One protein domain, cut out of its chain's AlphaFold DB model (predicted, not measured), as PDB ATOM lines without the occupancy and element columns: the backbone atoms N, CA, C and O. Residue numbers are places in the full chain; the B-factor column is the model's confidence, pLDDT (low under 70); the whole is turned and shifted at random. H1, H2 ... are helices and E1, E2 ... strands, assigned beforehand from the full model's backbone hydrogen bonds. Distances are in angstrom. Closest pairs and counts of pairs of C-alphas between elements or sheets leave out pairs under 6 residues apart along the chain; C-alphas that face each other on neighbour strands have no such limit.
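What this domain is: This is residues 10 to 113 of the 127 residues of an uncharacterized protein of Firmicutes bacterium CAG:103 (UniProt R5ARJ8). This is an elongated, loosely matched sandwich, two sheets partly face to face: the twisted sheet E3 E4 E1 E7 E8 and the smaller sheet E2 E6, with their strands running nearly along one another. The short helix H1 sits at one side, beside E4 and E2, and E5 lies at one end, tied by short pairings to residues 10 to 11 and 37 to 38. The printed part has 104 residues, with one named helix and eight named strands in the order E1 E2 E3 H1 E4 E5 E6 E7 E8, and is mostly strand; both sheets are antiparallel. It is compact, with a radius of gyration of the C-alphas of 14.6 A, and spans 45 by 26 by 25 A.

How they stand to each other: Start at E1, residues 13 to 20, an inner strand of the large sheet. On one side look at E7, residues 94 to 102, antiparallel to it at 170 degrees, with N 15 and O 100 2.8 A apart; on the other side is E4, residues 57 to 62, with N 16 and O 60 2.9 A apart. The edge strands are E3, residues 45 to 47, beside E4 with N 46 and O 61 at 2.8 A, and E8, residues 110 to 112, which forms a hairpin with E7, with N 101 and O 110 at 2.8 A. In the second sheet, E2, residues 25 to 32, is antiparallel to E6, residues 79 to 85, with N 28 and O 82 at 2.8 A. The sheets' planes are 38 degrees apart; E4 and E6 are near each other, and the closest C-alphas of E2 and E3, Gly 29 and Ser 47, are 6.1 A apart. H1, residues 49 to 55, stands at the large sheet's level, at a height of 1.2 A; its closest C-alpha pair with E4 is Ala 52 and Ala 58, 4.6 A. Every O i to N i+4 pair in H1 is within hydrogen-bond range. E5, residues 69 to 71, pairs with no named strand and is apart from E4 and E6.

Where its parts are: Find C-alpha 13 at (177.910, 209.129, 138.421); from there E1 runs 23.6 A to C-alpha 20. E7 measures 23.1 A and bends by 55 degrees at residue 97; E2 measures 20.4 A and bends by 51 degrees at residue 28. E6 is 19.4 A long and E4 16.6 A, while H1 is 9.9 A, E8 6.9 A, E3 6.4 A and E5 6.1 A. E8 ends at C-alpha 112, (185.549, 202.734, 127.826).

The domain as a whole: The two C-alphas farthest apart, those of Gly 88 and Asp 105, are 47.2 A apart. The printed part has no cut. The link from E2 to E3, residues 33 to 44, is long. The mean pLDDT of the printed part is 83.3; look for values under 70 at residues 36 to 43, 75 and 112 to 113.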
ATOM      1  N   HIS A  10     186.088 215.198 139.174       83.81
ATOM      2  CA  HIS A  10     184.817 215.008 139.862       83.81
ATOM      3  C   HIS A  10     183.786 214.401 138.918       83.81
ATOM      4  O   HIS A  10     183.511 214.959 137.858       83.81
ATOM      5  N   TYR A  11     183.188 213.288 139.332       83.38
ATOM      6  CA  TYR A  11     182.148 212.613 138.559       83.38
ATOM      7  C   TYR A  11     180.846 212.543 139.352       83.38
ATOM      8  O   TYR A  11     180.845 212.212 140.539       83.38
ATOM      9  N   GLU A  12     179.741 212.870 138.692       86.31
ATOM     10  CA  GLU A  12     178.389 212.841 139.253       86.31
ATOM     11  C   GLU A  12     177.792 211.435 139.247       86.31
ATOM     12  O   GLU A  12     176.863 211.165 139.995       86.31
ATOM     13  N   ALA A  13     178.308 210.529 138.417       86.19
ATOM     14  CA  ALA A  13     177.910 209.129 138.421       86.19
ATOM     15  C   ALA A  13     179.031 208.239 137.890       86.19
ATOM     16  O   ALA A  13     179.894 208.678 137.123       86.19
ATOM     17  N   ALA A  14     178.990 206.961 138.254       87.44
ATOM     18  CA  ALA A  14     179.871 205.958 137.677       87.44
ATOM     19  C   ALA A  14     179.132 204.644 137.437       87.44
ATOM     20  O   ALA A  14     178.318 204.218 138.253       87.44
ATOM     21  N   SER A  15     179.447 203.969 136.338       87.31
ATOM     22  CA  SER A  15     178.974 202.620 136.054       87.31
ATOM     23  C   SER A  15     180.113 201.730 135.564       87.31
ATOM     24  O   SER A  15     181.067 202.178 134.928       87.31
ATOM     25  N   LEU A  16     180.028 200.444 135.888       89.38
ATOM     26  CA  LEU A  16     180.984 199.427 135.470       89.38
ATOM     27  C   LEU A  16     180.234 198.141 135.134       89.38
ATOM     28  O   LEU A  16     179.414 197.675 135.926       89.38
ATOM     29  N   ALA A  17     180.559 197.536 133.996       89.12
ATOM     30  CA  ALA A  17     180.088 196.216 133.612       89.12
ATOM     31  C   ALA A  17     181.272 195.269 133.396       89.12
ATOM     32  O   ALA A  17     182.187 195.544 132.614       89.12
ATOM     33  N   VAL A  18     181.229 194.120 134.067       90.81
ATOM     34  CA  VAL A  18     182.233 193.062 133.962       90.81
ATOM     35  C   VAL A  18     181.559 191.764 133.547       90.81
ATOM     36  O   VAL A  18     180.672 191.264 134.236       90.81
ATOM     37  N   ALA A  19     181.996 191.210 132.423       92.19
ATOM     38  CA  ALA A  19     181.628 189.877 131.981       92.19
ATOM     39  C   ALA A  19     182.522 188.814 132.635       92.19
ATOM     40  O   ALA A  19     183.733 189.013 132.801       92.19
ATOM     41  N   PHE A  20     181.915 187.682 132.969       91.50
ATOM     42  CA  PHE A  20     182.558 186.518 133.562       91.50
ATOM     43  C   PHE A  20     181.841 185.222 133.164       91.50
ATOM     44  O   PHE A  20     180.715 185.252 132.674       91.50
ATOM     45  N   ASP A  21     182.491 184.079 133.385       92.75
ATOM     46  CA  ASP A  21     181.864 182.766 133.220       92.75
ATOM     47  C   ASP A  21     181.177 182.339 134.537       92.75
ATOM     48  O   ASP A  21     181.880 182.025 135.508       92.75
ATOM     49  N   PRO A  22     179.829 182.304 134.599       92.75
ATOM     50  CA  PRO A  22     179.098 181.966 135.820       92.75
ATOM     51  C   PRO A  22     179.220 180.486 136.212       92.75
ATOM     52  O   PRO A  22     178.814 180.103 137.307       92.75
ATOM     53  N   THR A  23     179.787 179.637 135.348       93.38
ATOM     54  CA  THR A  23     180.122 178.248 135.702       93.38
ATOM     55  C   THR A  23     181.440 178.147 136.474       93.38
ATOM     56  O   THR A  23     181.675 177.146 137.152       93.38
ATOM     57  N   GLN A  24     182.296 179.172 136.386       90.12
ATOM     58  CA  GLN A  24     183.620 179.194 137.010       90.12
ATOM     59  C   GLN A  24     183.681 180.062 138.263       90.12
ATOM     60  O   GLN A  24     184.423 179.739 139.194       90.12
ATOM     61  N   ILE A  25     182.943 181.174 138.282       92.62
ATOM     62  CA  ILE A  25     182.906 182.099 139.414       92.62
ATOM     63  C   ILE A  25     181.493 182.597 139.692       92.62
ATOM     64  O   ILE A  25     180.703 182.821 138.780       92.62
ATOM     65  N   THR A  26     181.227 182.855 140.966       94.25
ATOM     66  CA  THR A  26     179.997 183.470 141.457       94.25
ATOM     67  C   THR A  26     180.293 184.899 141.889       94.25
ATOM     68  O   THR A  26     181.178 185.134 142.715       94.25
ATOM     69  N   PHE A  27     179.553 185.864 141.356       93.88
ATOM     70  CA  PHE A  27     179.577 187.246 141.815       93.88
ATOM     71  C   PHE A  27     178.804 187.381 143.133       93.88
ATOM     72  O   PHE A  27     177.657 186.946 143.239       93.88
ATOM     73  N   LEU A  28     179.451 187.974 144.137       92.81
ATOM     74  CA  LEU A  28     178.930 188.145 145.497       92.81
ATOM     75  C   LEU A  28     178.475 189.581 145.793       92.81
ATOM     76  O   LEU A  28     178.040 189.861 146.909       92.81
ATOM     77  N   GLY A  29     178.636 190.493 144.833       90.38
ATOM     78  CA  GLY A  29     178.295 191.902 144.980       90.38
ATOM     79  C   GLY A  29     179.503 192.835 145.003       90.38
ATOM     80  O   GLY A  29     180.653 192.468 144.728       90.38
ATOM     81  N   THR A  30     179.208 194.084 145.321       89.56
ATOM     82  CA  THR A  30     180.143 195.202 145.406       89.56
ATOM     83  C   THR A  30     180.582 195.439 146.849       89.56
ATOM     84  O   THR A  30     179.904 195.087 147.813       89.56
ATOM     85  N   ALA A  31     181.761 196.021 147.004       83.62
ATOM     86  CA  ALA A  31     182.220 196.634 148.237       83.62
ATOM     87  C   ALA A  31     182.861 197.980 147.914       83.62
ATOM     88  O   ALA A  31     183.354 198.195 146.796       83.62
ATOM     89  N   ASP A  32     182.875 198.853 148.914       80.25
ATOM     90  CA  ASP A  32     183.358 200.212 148.751       80.25
ATOM     91  C   ASP A  32     184.819 200.238 148.296       80.25
ATOM     92  O   ASP A  32     185.688 199.464 148.733       80.25
ATOM     93  N   GLY A  33     185.069 201.149 147.361       77.38
ATOM     94  CA  GLY A  33     186.402 201.600 147.023       77.38
ATOM     95  C   GLY A  33     187.021 202.453 148.135       77.38
ATOM     96  O   GLY A  33     186.492 202.571 149.235       77.38
ATOM     97  N   ASP A  34     188.162 203.060 147.838       78.56
ATOM     98  CA  ASP A  34     188.815 204.050 148.707       78.56
ATOM     99  C   ASP A  34     188.816 205.456 148.080       78.56
ATOM    100  O   ASP A  34     189.559 206.338 148.516       78.56
ATOM    101  N   ILE A  35     187.967 205.675 147.068       74.81
ATOM    102  CA  ILE A  35     187.763 206.997 146.480       74.81
ATOM    103  C   ILE A  35     187.100 207.934 147.500       74.81
ATOM    104  O   ILE A  35     186.050 207.594 148.056       74.81
ATOM    105  N   PRO A  36     187.677 209.126 147.737       66.50
ATOM    106  CA  PRO A  36     187.038 210.140 148.556       66.50
ATOM    107  C   PRO A  36     185.795 210.692 147.846       66.50
ATOM    108  O   PRO A  36     185.819 210.953 146.642       66.50
ATOM    109  N   LEU A  37     184.719 210.942 148.598       65.81
ATOM    110  CA  LEU A  37     183.687 211.862 148.123       65.81
ATOM    111  C   LEU A  37     183.995 213.280 148.541       65.81
ATOM    112  O   LEU A  37     184.436 213.550 149.662       65.81
ATOM    113  N   VAL A  38     183.644 214.191 147.646       66.62
ATOM    114  CA  VAL A  38     183.504 215.595 147.995       66.62
ATOM    115  C   VAL A  38     182.045 215.824 148.352       66.62
ATOM    116  O   VAL A  38     181.195 215.850 147.468       66.62
ATOM    117  N   MET A  39     181.805 215.985 149.660       62.88
ATOM    118  CA  MET A  39     180.500 216.160 150.318       62.88
ATOM    119  C   MET A  39     179.616 214.897 150.301       62.88
ATOM    120  O   MET A  39     179.254 214.398 149.244       62.88
ATOM    121  N   GLY A  40     179.234 214.408 151.489       61.72
ATOM    122  CA  GLY A  40     178.322 213.264 151.658       61.72
ATOM    123  C   GLY A  40     178.966 212.012 152.268       61.72
ATOM    124  O   GLY A  40     180.098 212.048 152.754       61.72
ATOM    125  N   SER A  41     178.201 210.919 152.284       62.22
ATOM    126  CA  SER A  41     178.633 209.578 152.720       62.22
ATOM    127  C   SER A  41     179.387 208.841 151.605       62.22
ATOM    128  O   SER A  41     179.315 209.256 150.452       62.22
ATOM    129  N   LEU A  42     180.103 207.751 151.933       63.22
ATOM    130  CA  LEU A  42     180.716 206.859 150.930       63.22
ATOM    131  C   LEU A  42     179.690 206.427 149.865       63.22
ATOM    132  O   LEU A  42     178.510 206.299 150.192       63.22
ATOM    133  N   PRO A  43     180.103 206.232 148.599       69.19
ATOM    134  CA  PRO A  43     179.162 206.066 147.516       69.19
ATOM    135  C   PRO A  43     178.657 204.633 147.570       69.19
ATOM    136  O   PRO A  43     179.454 203.703 147.437       69.19
ATOM    137  N   GLU A  44     177.353 204.439 147.728       78.62
ATOM    138  CA  GLU A  44     176.796 203.097 147.631       78.62
ATOM    139  C   GLU A  44     176.810 202.640 146.169       78.62
ATOM    140  O   GLU A  44     176.378 203.346 145.253       78.62
ATOM    141  N   TRP A  45     177.354 201.443 145.956       86.56
ATOM    142  CA  TRP A  45     177.376 200.791 144.656       86.56
ATOM    143  C   TRP A  45     176.241 199.787 144.573       86.56
ATOM    144  O   TRP A  45     176.315 198.709 145.168       86.56
ATOM    145  N   GLU A  46     175.227 200.108 143.783       87.38
ATOM    146  CA  GLU A  46     174.139 199.194 143.482       87.38
ATOM    147  C   GLU A  46     174.622 198.112 142.509       87.38
ATOM    148  O   GLU A  46     175.255 198.398 141.488       87.38
ATOM    149  N   SER A  47     174.332 196.852 142.830       90.88
ATOM    150  CA  SER A  47     174.579 195.720 141.940       90.88
ATOM    151  C   SER A  47     173.519 194.638 142.125       90.88
ATOM    152  O   SER A  47     173.051 194.393 143.235       90.88
ATOM    153  N   ASP A  48     173.158 193.966 141.031       92.06
ATOM    154  CA  ASP A  48     172.215 192.846 141.041       92.06
ATOM    155  C   ASP A  48     172.988 191.531 140.894       92.06
ATOM    156  O   ASP A  48     173.387 191.132 139.796       92.06
ATOM    157  N   SER A  49     173.252 190.881 142.027       91.56
ATOM    158  CA  SER A  49     174.048 189.650 142.050       91.56
ATOM    159  C   SER A  49     173.298 188.441 141.499       91.56
ATOM    160  O   SER A  49     173.918 187.579 140.879       91.56
ATOM    161  N   GLU A  50     171.980 188.371 141.687       92.69
ATOM    162  CA  GLU A  50     171.162 187.281 141.144       92.69
ATOM    163  C   GLU A  50     171.226 187.319 139.617       92.69
ATOM    164  O   GLU A  50     171.692 186.372 138.976       92.69
ATOM    165  N   ARG A  51     170.915 188.483 139.040       92.62
ATOM    166  CA  ARG A  51     170.966 188.694 137.596       92.62
ATOM    167  C   ARG A  51     172.363 188.533 137.014       92.62
ATOM    168  O   ARG A  51     172.515 188.010 135.904       92.62
ATOM    169  N   ALA A  52     173.388 188.984 137.734       93.75
ATOM    170  CA  ALA A  52     174.766 188.850 137.288       93.75
ATOM    171  C   ALA A  52     175.165 187.384 137.116       93.75
ATOM    172  O   ALA A  52     175.756 187.032 136.097       93.75
ATOM    173  N   ASN A  53     174.800 186.529 138.071       95.38
ATOM    174  CA  ASN A  53     175.118 185.103 138.030       95.38
ATOM    175  C   ASN A  53     174.265 184.332 137.010       95.38
ATOM    176  O   ASN A  53     174.746 183.358 136.439       95.38
ATOM    177  N   GLU A  54     173.045 184.787 136.707       94.69
ATOM    178  CA  GLU A  54     172.252 184.235 135.597       94.69
ATOM    179  C   GLU A  54     172.873 184.524 134.223       94.69
ATOM    180  O   GLU A  54     172.794 183.705 133.307       94.69
ATOM    181  N   THR A  55     173.436 185.722 134.055       93.88
ATOM    182  CA  THR A  55     173.828 186.251 132.737       93.88
ATOM    183  C   THR A  55     175.333 186.230 132.481       93.88
ATOM    184  O   THR A  55     175.752 186.456 131.348       93.88
ATOM    185  N   GLY A  56     176.149 185.984 133.510       93.56
ATOM    186  CA  GLY A  56     177.603 186.141 133.444       93.56
ATOM    187  C   GLY A  56     178.040 187.603 133.303       93.56
ATOM    188  O   GLY A  56     179.083 187.881 132.716       93.56
ATOM    189  N   SER A  57     177.233 188.562 133.773       93.19
ATOM    190  CA  SER A  57     177.516 189.996 133.641       93.19
ATOM    191  C   SER A  57     177.203 190.751 134.929       93.19
ATOM    192  O   SER A  57     176.051 191.048 135.236       93.19
ATOM    193  N   ALA A  58     178.247 191.099 135.679       92.81
ATOM    194  CA  ALA A  58     178.140 191.930 136.870       92.81
ATOM    195  C   ALA A  58     178.091 193.401 136.463       92.81
ATOM    196  O   ALA A  58     178.956 193.874 135.722       92.81
ATOM    197  N   ARG A  59     177.095 194.129 136.966       90.81
ATOM    198  CA  ARG A  59     176.963 195.576 136.780       90.81
ATOM    199  C   ARG A  59     176.986 196.253 138.136       90.81
ATOM    200  O   ARG A  59     176.315 195.794 139.055       90.81
ATOM    201  N   ALA A  60     177.762 197.318 138.231       90.62
ATOM    202  CA  ALA A  60     177.854 198.160 139.405       90.62
ATOM    203  C   ALA A  60     177.526 199.594 138.981       90.62
ATOM    204  O   ALA A  60     178.130 200.103 138.033       90.62
ATOM    205  N   LEU A  61     176.562 200.218 139.650       88.31
ATOM    206  CA  LEU A  61     176.146 201.597 139.419       88.31
ATOM    207  C   LEU A  61     176.319 202.390 140.710       88.31
ATOM    208  O   LEU A  61     175.871 201.966 141.769       88.31
ATOM    209  N   CYS A  62     176.947 203.549 140.605       87.44
ATOM    210  CA  CYS A  62     177.079 204.499 141.688       87.44
ATOM    211  C   CYS A  62     176.434 205.822 141.287       87.44
ATOM    212  O   CYS A  62     176.820 206.437 140.288       87.44
ATOM    213  N   LEU A  63     175.474 206.249 142.106       85.00
ATOM    214  CA  LEU A  63     174.831 207.553 142.046       85.00
ATOM    215  C   LEU A  63     174.997 208.203 143.428       85.00
ATOM    216  O   LEU A  63     174.249 207.861 144.345       85.00
ATOM    217  N   PRO A  64     175.997 209.082 143.616       80.31
ATOM    218  CA  PRO A  64     176.125 209.891 144.820       80.31
ATOM    219  C   PRO A  64     174.825 210.637 145.154       80.31
ATOM    220  O   PRO A  64     174.019 210.953 144.276       80.31
ATOM    221  N   GLU A  65     174.637 210.955 146.436       79.75
ATOM    222  CA  GLU A  65     173.528 211.806 146.872       79.75
ATOM    223  C   GLU A  65     173.552 213.165 146.154       79.75
ATOM    224  O   GLU A  65     174.592 213.618 145.678       79.75
ATOM    225  N   ALA A  66     172.405 213.847 146.095       74.56
ATOM    226  CA  ALA A  66     172.282 215.118 145.386       74.56
ATOM    227  C   ALA A  66     173.346 216.143 145.841       74.56
ATOM    228  O   ALA A  66     173.346 216.590 146.988       74.56
ATOM    229  N   GLY A  67     174.227 216.534 144.914       73.25
ATOM    230  CA  GLY A  67     175.343 217.456 145.159       73.25
ATOM    231  C   GLY A  67     176.658 216.794 145.595       73.25
ATOM    232  O   GLY A  67     177.650 217.503 145.762       73.25
ATOM    233  N   GLY A  68     176.684 215.471 145.766       78.38
ATOM    234  CA  GLY A  68     177.895 214.682 145.978       78.38
ATOM    235  C   GLY A  68     178.583 214.339 144.657       78.38
ATOM    236  O   GLY A  68     177.933 214.127 143.636       78.38
ATOM    237  N   THR A  69     179.915 214.272 144.676       81.62
ATOM    238  CA  THR A  69     180.712 213.833 143.518       81.62
ATOM    239  C   THR A  69     181.795 212.850 143.940       81.62
ATOM    240  O   THR A  69     182.351 212.935 145.041       81.62
ATOM    241  N   LEU A  70     182.111 211.921 143.042       81.44
ATOM    242  CA  LEU A  70     183.245 211.013 143.155       81.44
ATOM    243  C   LEU A  70     184.519 211.784 142.810       81.44
ATOM    244  O   LEU A  70     184.702 212.162 141.653       81.44
ATOM    245  N   ALA A  71     185.396 212.008 143.790       80.88
ATOM    246  CA  ALA A  71     186.687 212.648 143.556       80.88
ATOM    247  C   ALA A  71     187.747 211.589 143.264       80.88
ATOM    248  O   ALA A  71     188.245 210.905 144.156       80.88
ATOM    249  N   THR A  72     188.111 211.450 141.998       74.06
ATOM    250  CA  THR A  72     189.148 210.491 141.621       74.06
ATOM    251  C   THR A  72     190.521 210.985 142.063       74.06
ATOM    252  O   THR A  72     190.841 212.168 141.951       74.06
ATOM    253  N   SER A  73     191.339 210.071 142.583       71.31
ATOM    254  CA  SER A  73     192.743 210.342 142.873       71.31
ATOM    255  C   SER A  73     193.619 209.215 142.350       71.31
ATOM    256  O   SER A  73     193.180 208.061 142.236       71.31
ATOM    257  N   THR A  74     194.852 209.545 141.973       71.62
ATOM    258  CA  THR A  74     195.757 208.553 141.381       71.62
ATOM    259  C   THR A  74     196.017 207.410 142.362       71.62
ATOM    260  O   THR A  74     196.538 207.612 143.454       71.62
ATOM    261  N   GLY A  75     195.703 206.182 141.944       68.38
ATOM    262  CA  GLY A  75     195.887 204.982 142.765       68.38
ATOM    263  C   GLY A  75     194.690 204.625 143.646       68.38
ATOM    264  O   GLY A  75     194.728 203.565 144.270       68.38
ATOM    265  N   SER A  76     193.625 205.431 143.647       74.31
ATOM    266  CA  SER A  76     192.378 205.057 144.308       74.31
ATOM    267  C   SER A  76     191.637 203.944 143.565       74.31
ATOM    268  O   SER A  76     191.632 203.847 142.335       74.31
ATOM    269  N   VAL A  77     190.962 203.111 144.342       78.94
ATOM    270  CA  VAL A  77     190.020 202.088 143.916       78.94
ATOM    271  C   VAL A  77     188.622 202.688 143.926       78.94
ATOM    272  O   VAL A  77     188.125 203.086 144.971       78.94
ATOM    273  N   LEU A  78     187.972 202.708 142.764       79.44
ATOM    274  CA  LEU A  78     186.602 203.202 142.596       79.44
ATOM    275  C   LEU A  78     185.565 202.267 143.233       79.44
ATOM    276  O   LEU A  78     184.732 202.698 144.023       79.44
ATOM    277  N   VAL A  79     185.657 200.977 142.918       84.31
ATOM    278  CA  VAL A  79     184.769 199.927 143.422       84.31
ATOM    279  C   VAL A  79     185.537 198.620 143.542       84.31
ATOM    280  O   VAL A  79     186.438 198.340 142.743       84.31
ATOM    281  N   ARG A  80     185.181 197.797 144.529       87.62
ATOM    282  CA  ARG A  80     185.690 196.431 144.672       87.62
ATOM    283  C   ARG A  80     184.585 195.452 144.296       87.62
ATOM    284  O   ARG A  80     183.545 195.412 144.937       87.62
ATOM    285  N   LEU A  81     184.819 194.640 143.270       89.56
ATOM    286  CA  LEU A  81     183.922 193.541 142.912       89.56
ATOM    287  C   LEU A  81     184.341 192.275 143.661       89.56
ATOM    288  O   LEU A  81     185.525 191.927 143.675       89.56
ATOM    289  N   ARG A  82     183.382 191.587 144.279       91.00
ATOM    290  CA  ARG A  82     183.630 190.361 145.040       91.00
ATOM    291  C   ARG A  82     183.185 189.159 144.225       91.00
ATOM    292  O   ARG A  82     182.035 189.076 143.806       91.00
ATOM    293  N   PHE A  83     184.095 188.212 144.046       91.62
ATOM    294  CA  PHE A  83     183.830 186.951 143.368       91.62
ATOM    295  C   PHE A  83     184.306 185.785 144.224       91.62
ATOM    296  O   PHE A  83     185.283 185.910 144.969       91.62
ATOM    297  N   GLN A  84     183.638 184.652 144.067       91.81
ATOM    298  CA  GLN A  84     184.034 183.367 144.619       91.81
ATOM    299  C   GLN A  84     184.293 182.388 143.477       91.81
ATOM    300  O   GLN A  84     183.477 182.274 142.569       91.81
ATOM    301  N   LEU A  85     185.427 181.687 143.518       91.81
ATOM    302  CA  LEU A  85     185.732 180.607 142.578       91.81
ATOM    303  C   LEU A  85     184.898 179.371 142.906       91.81
ATOM    304  O   LEU A  85     184.756 179.014 144.076       91.81
ATOM    305  N   ALA A  86     184.392 178.715 141.866       91.44
ATOM    306  CA  ALA A  86     183.804 177.392 141.981       91.44
ATOM    307  C   ALA A  86     184.871 176.351 142.363       91.44
ATOM    308  O   ALA A  86     186.077 176.532 142.147       91.44
ATOM    309  N   ASP A  87     184.419 175.229 142.918       91.25
ATOM    310  CA  ASP A  87     185.307 174.148 143.329       91.25
ATOM    311  C   ASP A  87     186.121 173.605 142.148       91.25
ATOM    312  O   ASP A  87     185.602 173.311 141.073       91.25
ATOM    313  N   GLY A  88     187.431 173.465 142.356       89.44
ATOM    314  CA  GLY A  88     188.358 172.979 141.331       89.44
ATOM    315  C   GLY A  88     188.804 174.028 140.307       89.44
ATOM    316  O   GLY A  88     189.708 173.738 139.522       89.44
ATOM    317  N   VAL A  89     188.262 175.250 140.339       89.44
ATOM    318  CA  VAL A  89     188.724 176.355 139.489       89.44
ATOM    319  C   VAL A  89     189.935 177.033 140.136       89.44
ATOM    320  O   VAL A  89     189.893 177.474 141.288       89.44
ATOM    321  N   ALA A  90     191.047 177.090 139.400       86.44
ATOM    322  CA  ALA A  90     192.276 177.753 139.842       86.44
ATOM    323  C   ALA A  90     192.329 179.230 139.423       86.44
ATOM    324  O   ALA A  90     192.828 180.064 140.174       86.44
ATOM    325  N   GLU A  91     191.802 179.542 138.241       85.88
ATOM    326  CA  GLU A  91     191.799 180.875 137.646       85.88
ATOM    327  C   GLU A  91     190.533 181.042 136.799       85.88
ATOM    328  O   GLU A  91     190.071 180.081 136.183       85.88
ATOM    329  N   ALA A  92     189.987 182.256 136.777       86.81
ATOM    330  CA  ALA A  92     188.842 182.628 135.960       86.81
ATOM    331  C   ALA A  92     189.062 184.018 135.359       86.81
ATOM    332  O   ALA A  92     189.643 184.901 135.996       86.81
ATOM    333  N   ALA A  93     188.588 184.212 134.131       86.69
ATOM    334  CA  ALA A  93     188.736 185.475 133.425       86.69
ATOM    335  C   ALA A  93     187.623 186.463 133.802       86.69
ATOM    336  O   ALA A  93     186.448 186.106 133.877       86.69
ATOM    337  N   LEU A  94     188.005 187.730 133.959       88.69
ATOM    338  CA  LEU A  94     187.095 188.867 134.074       88.69
ATOM    339  C   LEU A  94     187.368 189.824 132.915       88.69
ATOM    340  O   LEU A  94     188.515 190.220 132.698       88.69
ATOM    341  N   THR A  95     186.327 190.223 132.190       86.19
ATOM    342  CA  THR A  95     186.443 191.179 131.078       86.19
ATOM    343  C   THR A  95     185.613 192.414 131.373       86.19
ATOM    344  O   THR A  95     184.411 192.301 131.579       86.19
ATOM    345  N   VAL A  96     186.220 193.602 131.358       85.62
ATOM    346  CA  VAL A  96     185.449 194.852 131.431       85.62
ATOM    347  C   VAL A  96     184.768 195.062 130.090       85.62
ATOM    348  O   VAL A  96     185.433 195.266 129.073       85.62
ATOM    349  N   SER A  97     183.446 194.966 130.096       84.06
ATOM    350  CA  SER A  97     182.615 195.175 128.912       84.06
ATOM    351  C   SER A  97     182.227 196.637 128.744       84.06
ATOM    352  O   SER A  97     182.010 197.076 127.622       84.06
ATOM    353  N   ASP A  98     182.126 197.372 129.849       84.25
ATOM    354  CA  ASP A  98     181.811 198.796 129.841       84.25
ATOM    355  C   ASP A  98     182.292 199.452 131.139       84.25
ATOM    356  O   ASP A  98     182.293 198.815 132.196       84.25
ATOM    357  N   ALA A  99     182.704 200.709 131.067       86.06
ATOM    358  CA  ALA A  99     183.046 201.531 132.220       86.06
ATOM    359  C   ALA A  99     182.797 202.999 131.879       86.06
ATOM    360  O   ALA A  99     183.398 203.515 130.936       86.06
ATOM    361  N   VAL A 100     181.951 203.667 132.661       85.06
ATOM    362  CA  VAL A 100     181.588 205.071 132.465       85.06
ATOM    363  C   VAL A 100     181.759 205.844 133.766       85.06
ATOM    364  O   VAL A 100     181.359 205.390 134.833       85.06
ATOM    365  N   LEU A 101     182.338 207.033 133.666       84.44
ATOM    366  CA  LEU A 101     182.378 208.057 134.701       84.44
ATOM    367  C   LEU A 101     181.768 209.318 134.094       84.44
ATOM    368  O   LEU A 101     182.359 209.930 133.203       84.44
ATOM    369  N   ALA A 102     180.561 209.656 134.534       84.25
ATOM    370  CA  ALA A 102     179.816 210.794 134.025       84.25
ATOM    371  C   ALA A 102     180.179 212.040 134.833       84.25
ATOM    372  O   ALA A 102     180.002 212.070 136.052       84.25
ATOM    373  N   ALA A 103     180.715 213.046 134.156       82.75
ATOM    374  CA  ALA A 103     180.927 214.375 134.713       82.75
ATOM    375  C   ALA A 103     179.715 215.268 134.401       82.75
ATOM    376  O   ALA A 103     178.899 214.938 133.541       82.75
ATOM    377  N   ALA A 104     179.615 216.409 135.086       81.00
ATOM    378  CA  ALA A 104     178.578 217.408 134.811       81.00
ATOM    379  C   ALA A 104     178.668 217.949 133.370       81.00
ATOM    380  O   ALA A 104     177.651 218.230 132.735       81.00
ATOM    381  N   ASP A 105     179.894 218.087 132.855       76.50
ATOM    382  CA  ASP A 105     180.172 218.362 131.449       76.50
ATOM    383  C   ASP A 105     180.422 217.037 130.707       76.50
ATOM    384  O   ASP A 105     181.313 216.257 131.051       76.50
ATOM    385  N   GLU A 106     179.641 216.770 129.657       73.31
ATOM    386  CA  GLU A 106     179.783 215.561 128.838       73.31
ATOM    387  C   GLU A 106     181.194 215.441 128.237       73.31
ATOM    388  O   GLU A 106     181.722 214.337 128.107       73.31
ATOM    389  N   THR A 107     181.845 216.566 127.932       71.94
ATOM    390  CA  THR A 107     183.206 216.581 127.374       71.94
ATOM    391  C   THR A 107     184.277 216.136 128.371       71.94
ATOM    392  O   THR A 107     185.371 215.746 127.959       71.94
ATOM    393  N   GLU A 108     183.956 216.141 129.666       72.19
ATOM    394  CA  GLU A 108     184.813 215.677 130.761       72.19
ATOM    395  C   GLU A 108     184.480 214.238 131.196       72.19
ATOM    396  O   GLU A 108     185.188 213.649 132.021       72.19
ATOM    397  N   SER A 109     183.422 213.646 130.630       73.56
ATOM    398  CA  SER A 109     183.021 212.271 130.919       73.56
ATOM    399  C   SER A 109     183.985 211.264 130.296       73.56
ATOM    400  O   SER A 109     184.475 211.428 129.177       73.56
ATOM    401  N   LEU A 110     184.238 210.170 131.013       77.06
ATOM    402  CA  LEU A 110     185.080 209.078 130.539       77.06
ATOM    403  C   LEU A 110     184.218 207.853 130.262       77.06
ATOM    404  O   LEU A 110     183.469 207.417 131.128       77.06
ATOM    405  N   ALA A 111     184.368 207.265 129.080       71.88
ATOM    406  CA  ALA A 111     183.745 205.996 128.730       71.88
ATOM    407  C   ALA A 111     184.775 205.064 128.084       71.88
ATOM    408  O   ALA A 111     185.598 205.480 127.266       71.88
ATOM    409  N   THR A 112     184.745 203.788 128.448       65.50
ATOM    410  CA  THR A 112     185.549 202.734 127.826       65.50
ATOM    411  C   THR A 112     184.677 201.522 127.575       65.50
ATOM    412  O   THR A 112     184.093 200.966 128.495       65.50
ATOM    413  N   THR A 113     184.661 201.073 126.323       50.44
ATOM    414  CA  THR A 113     183.856 199.936 125.865       50.44
ATOM    415  C   THR A 113     184.668 198.652 125.703       50.44
ATOM    416  O   THR A 113     184.103 197.584 125.480       50.44
TER     417      THR A 113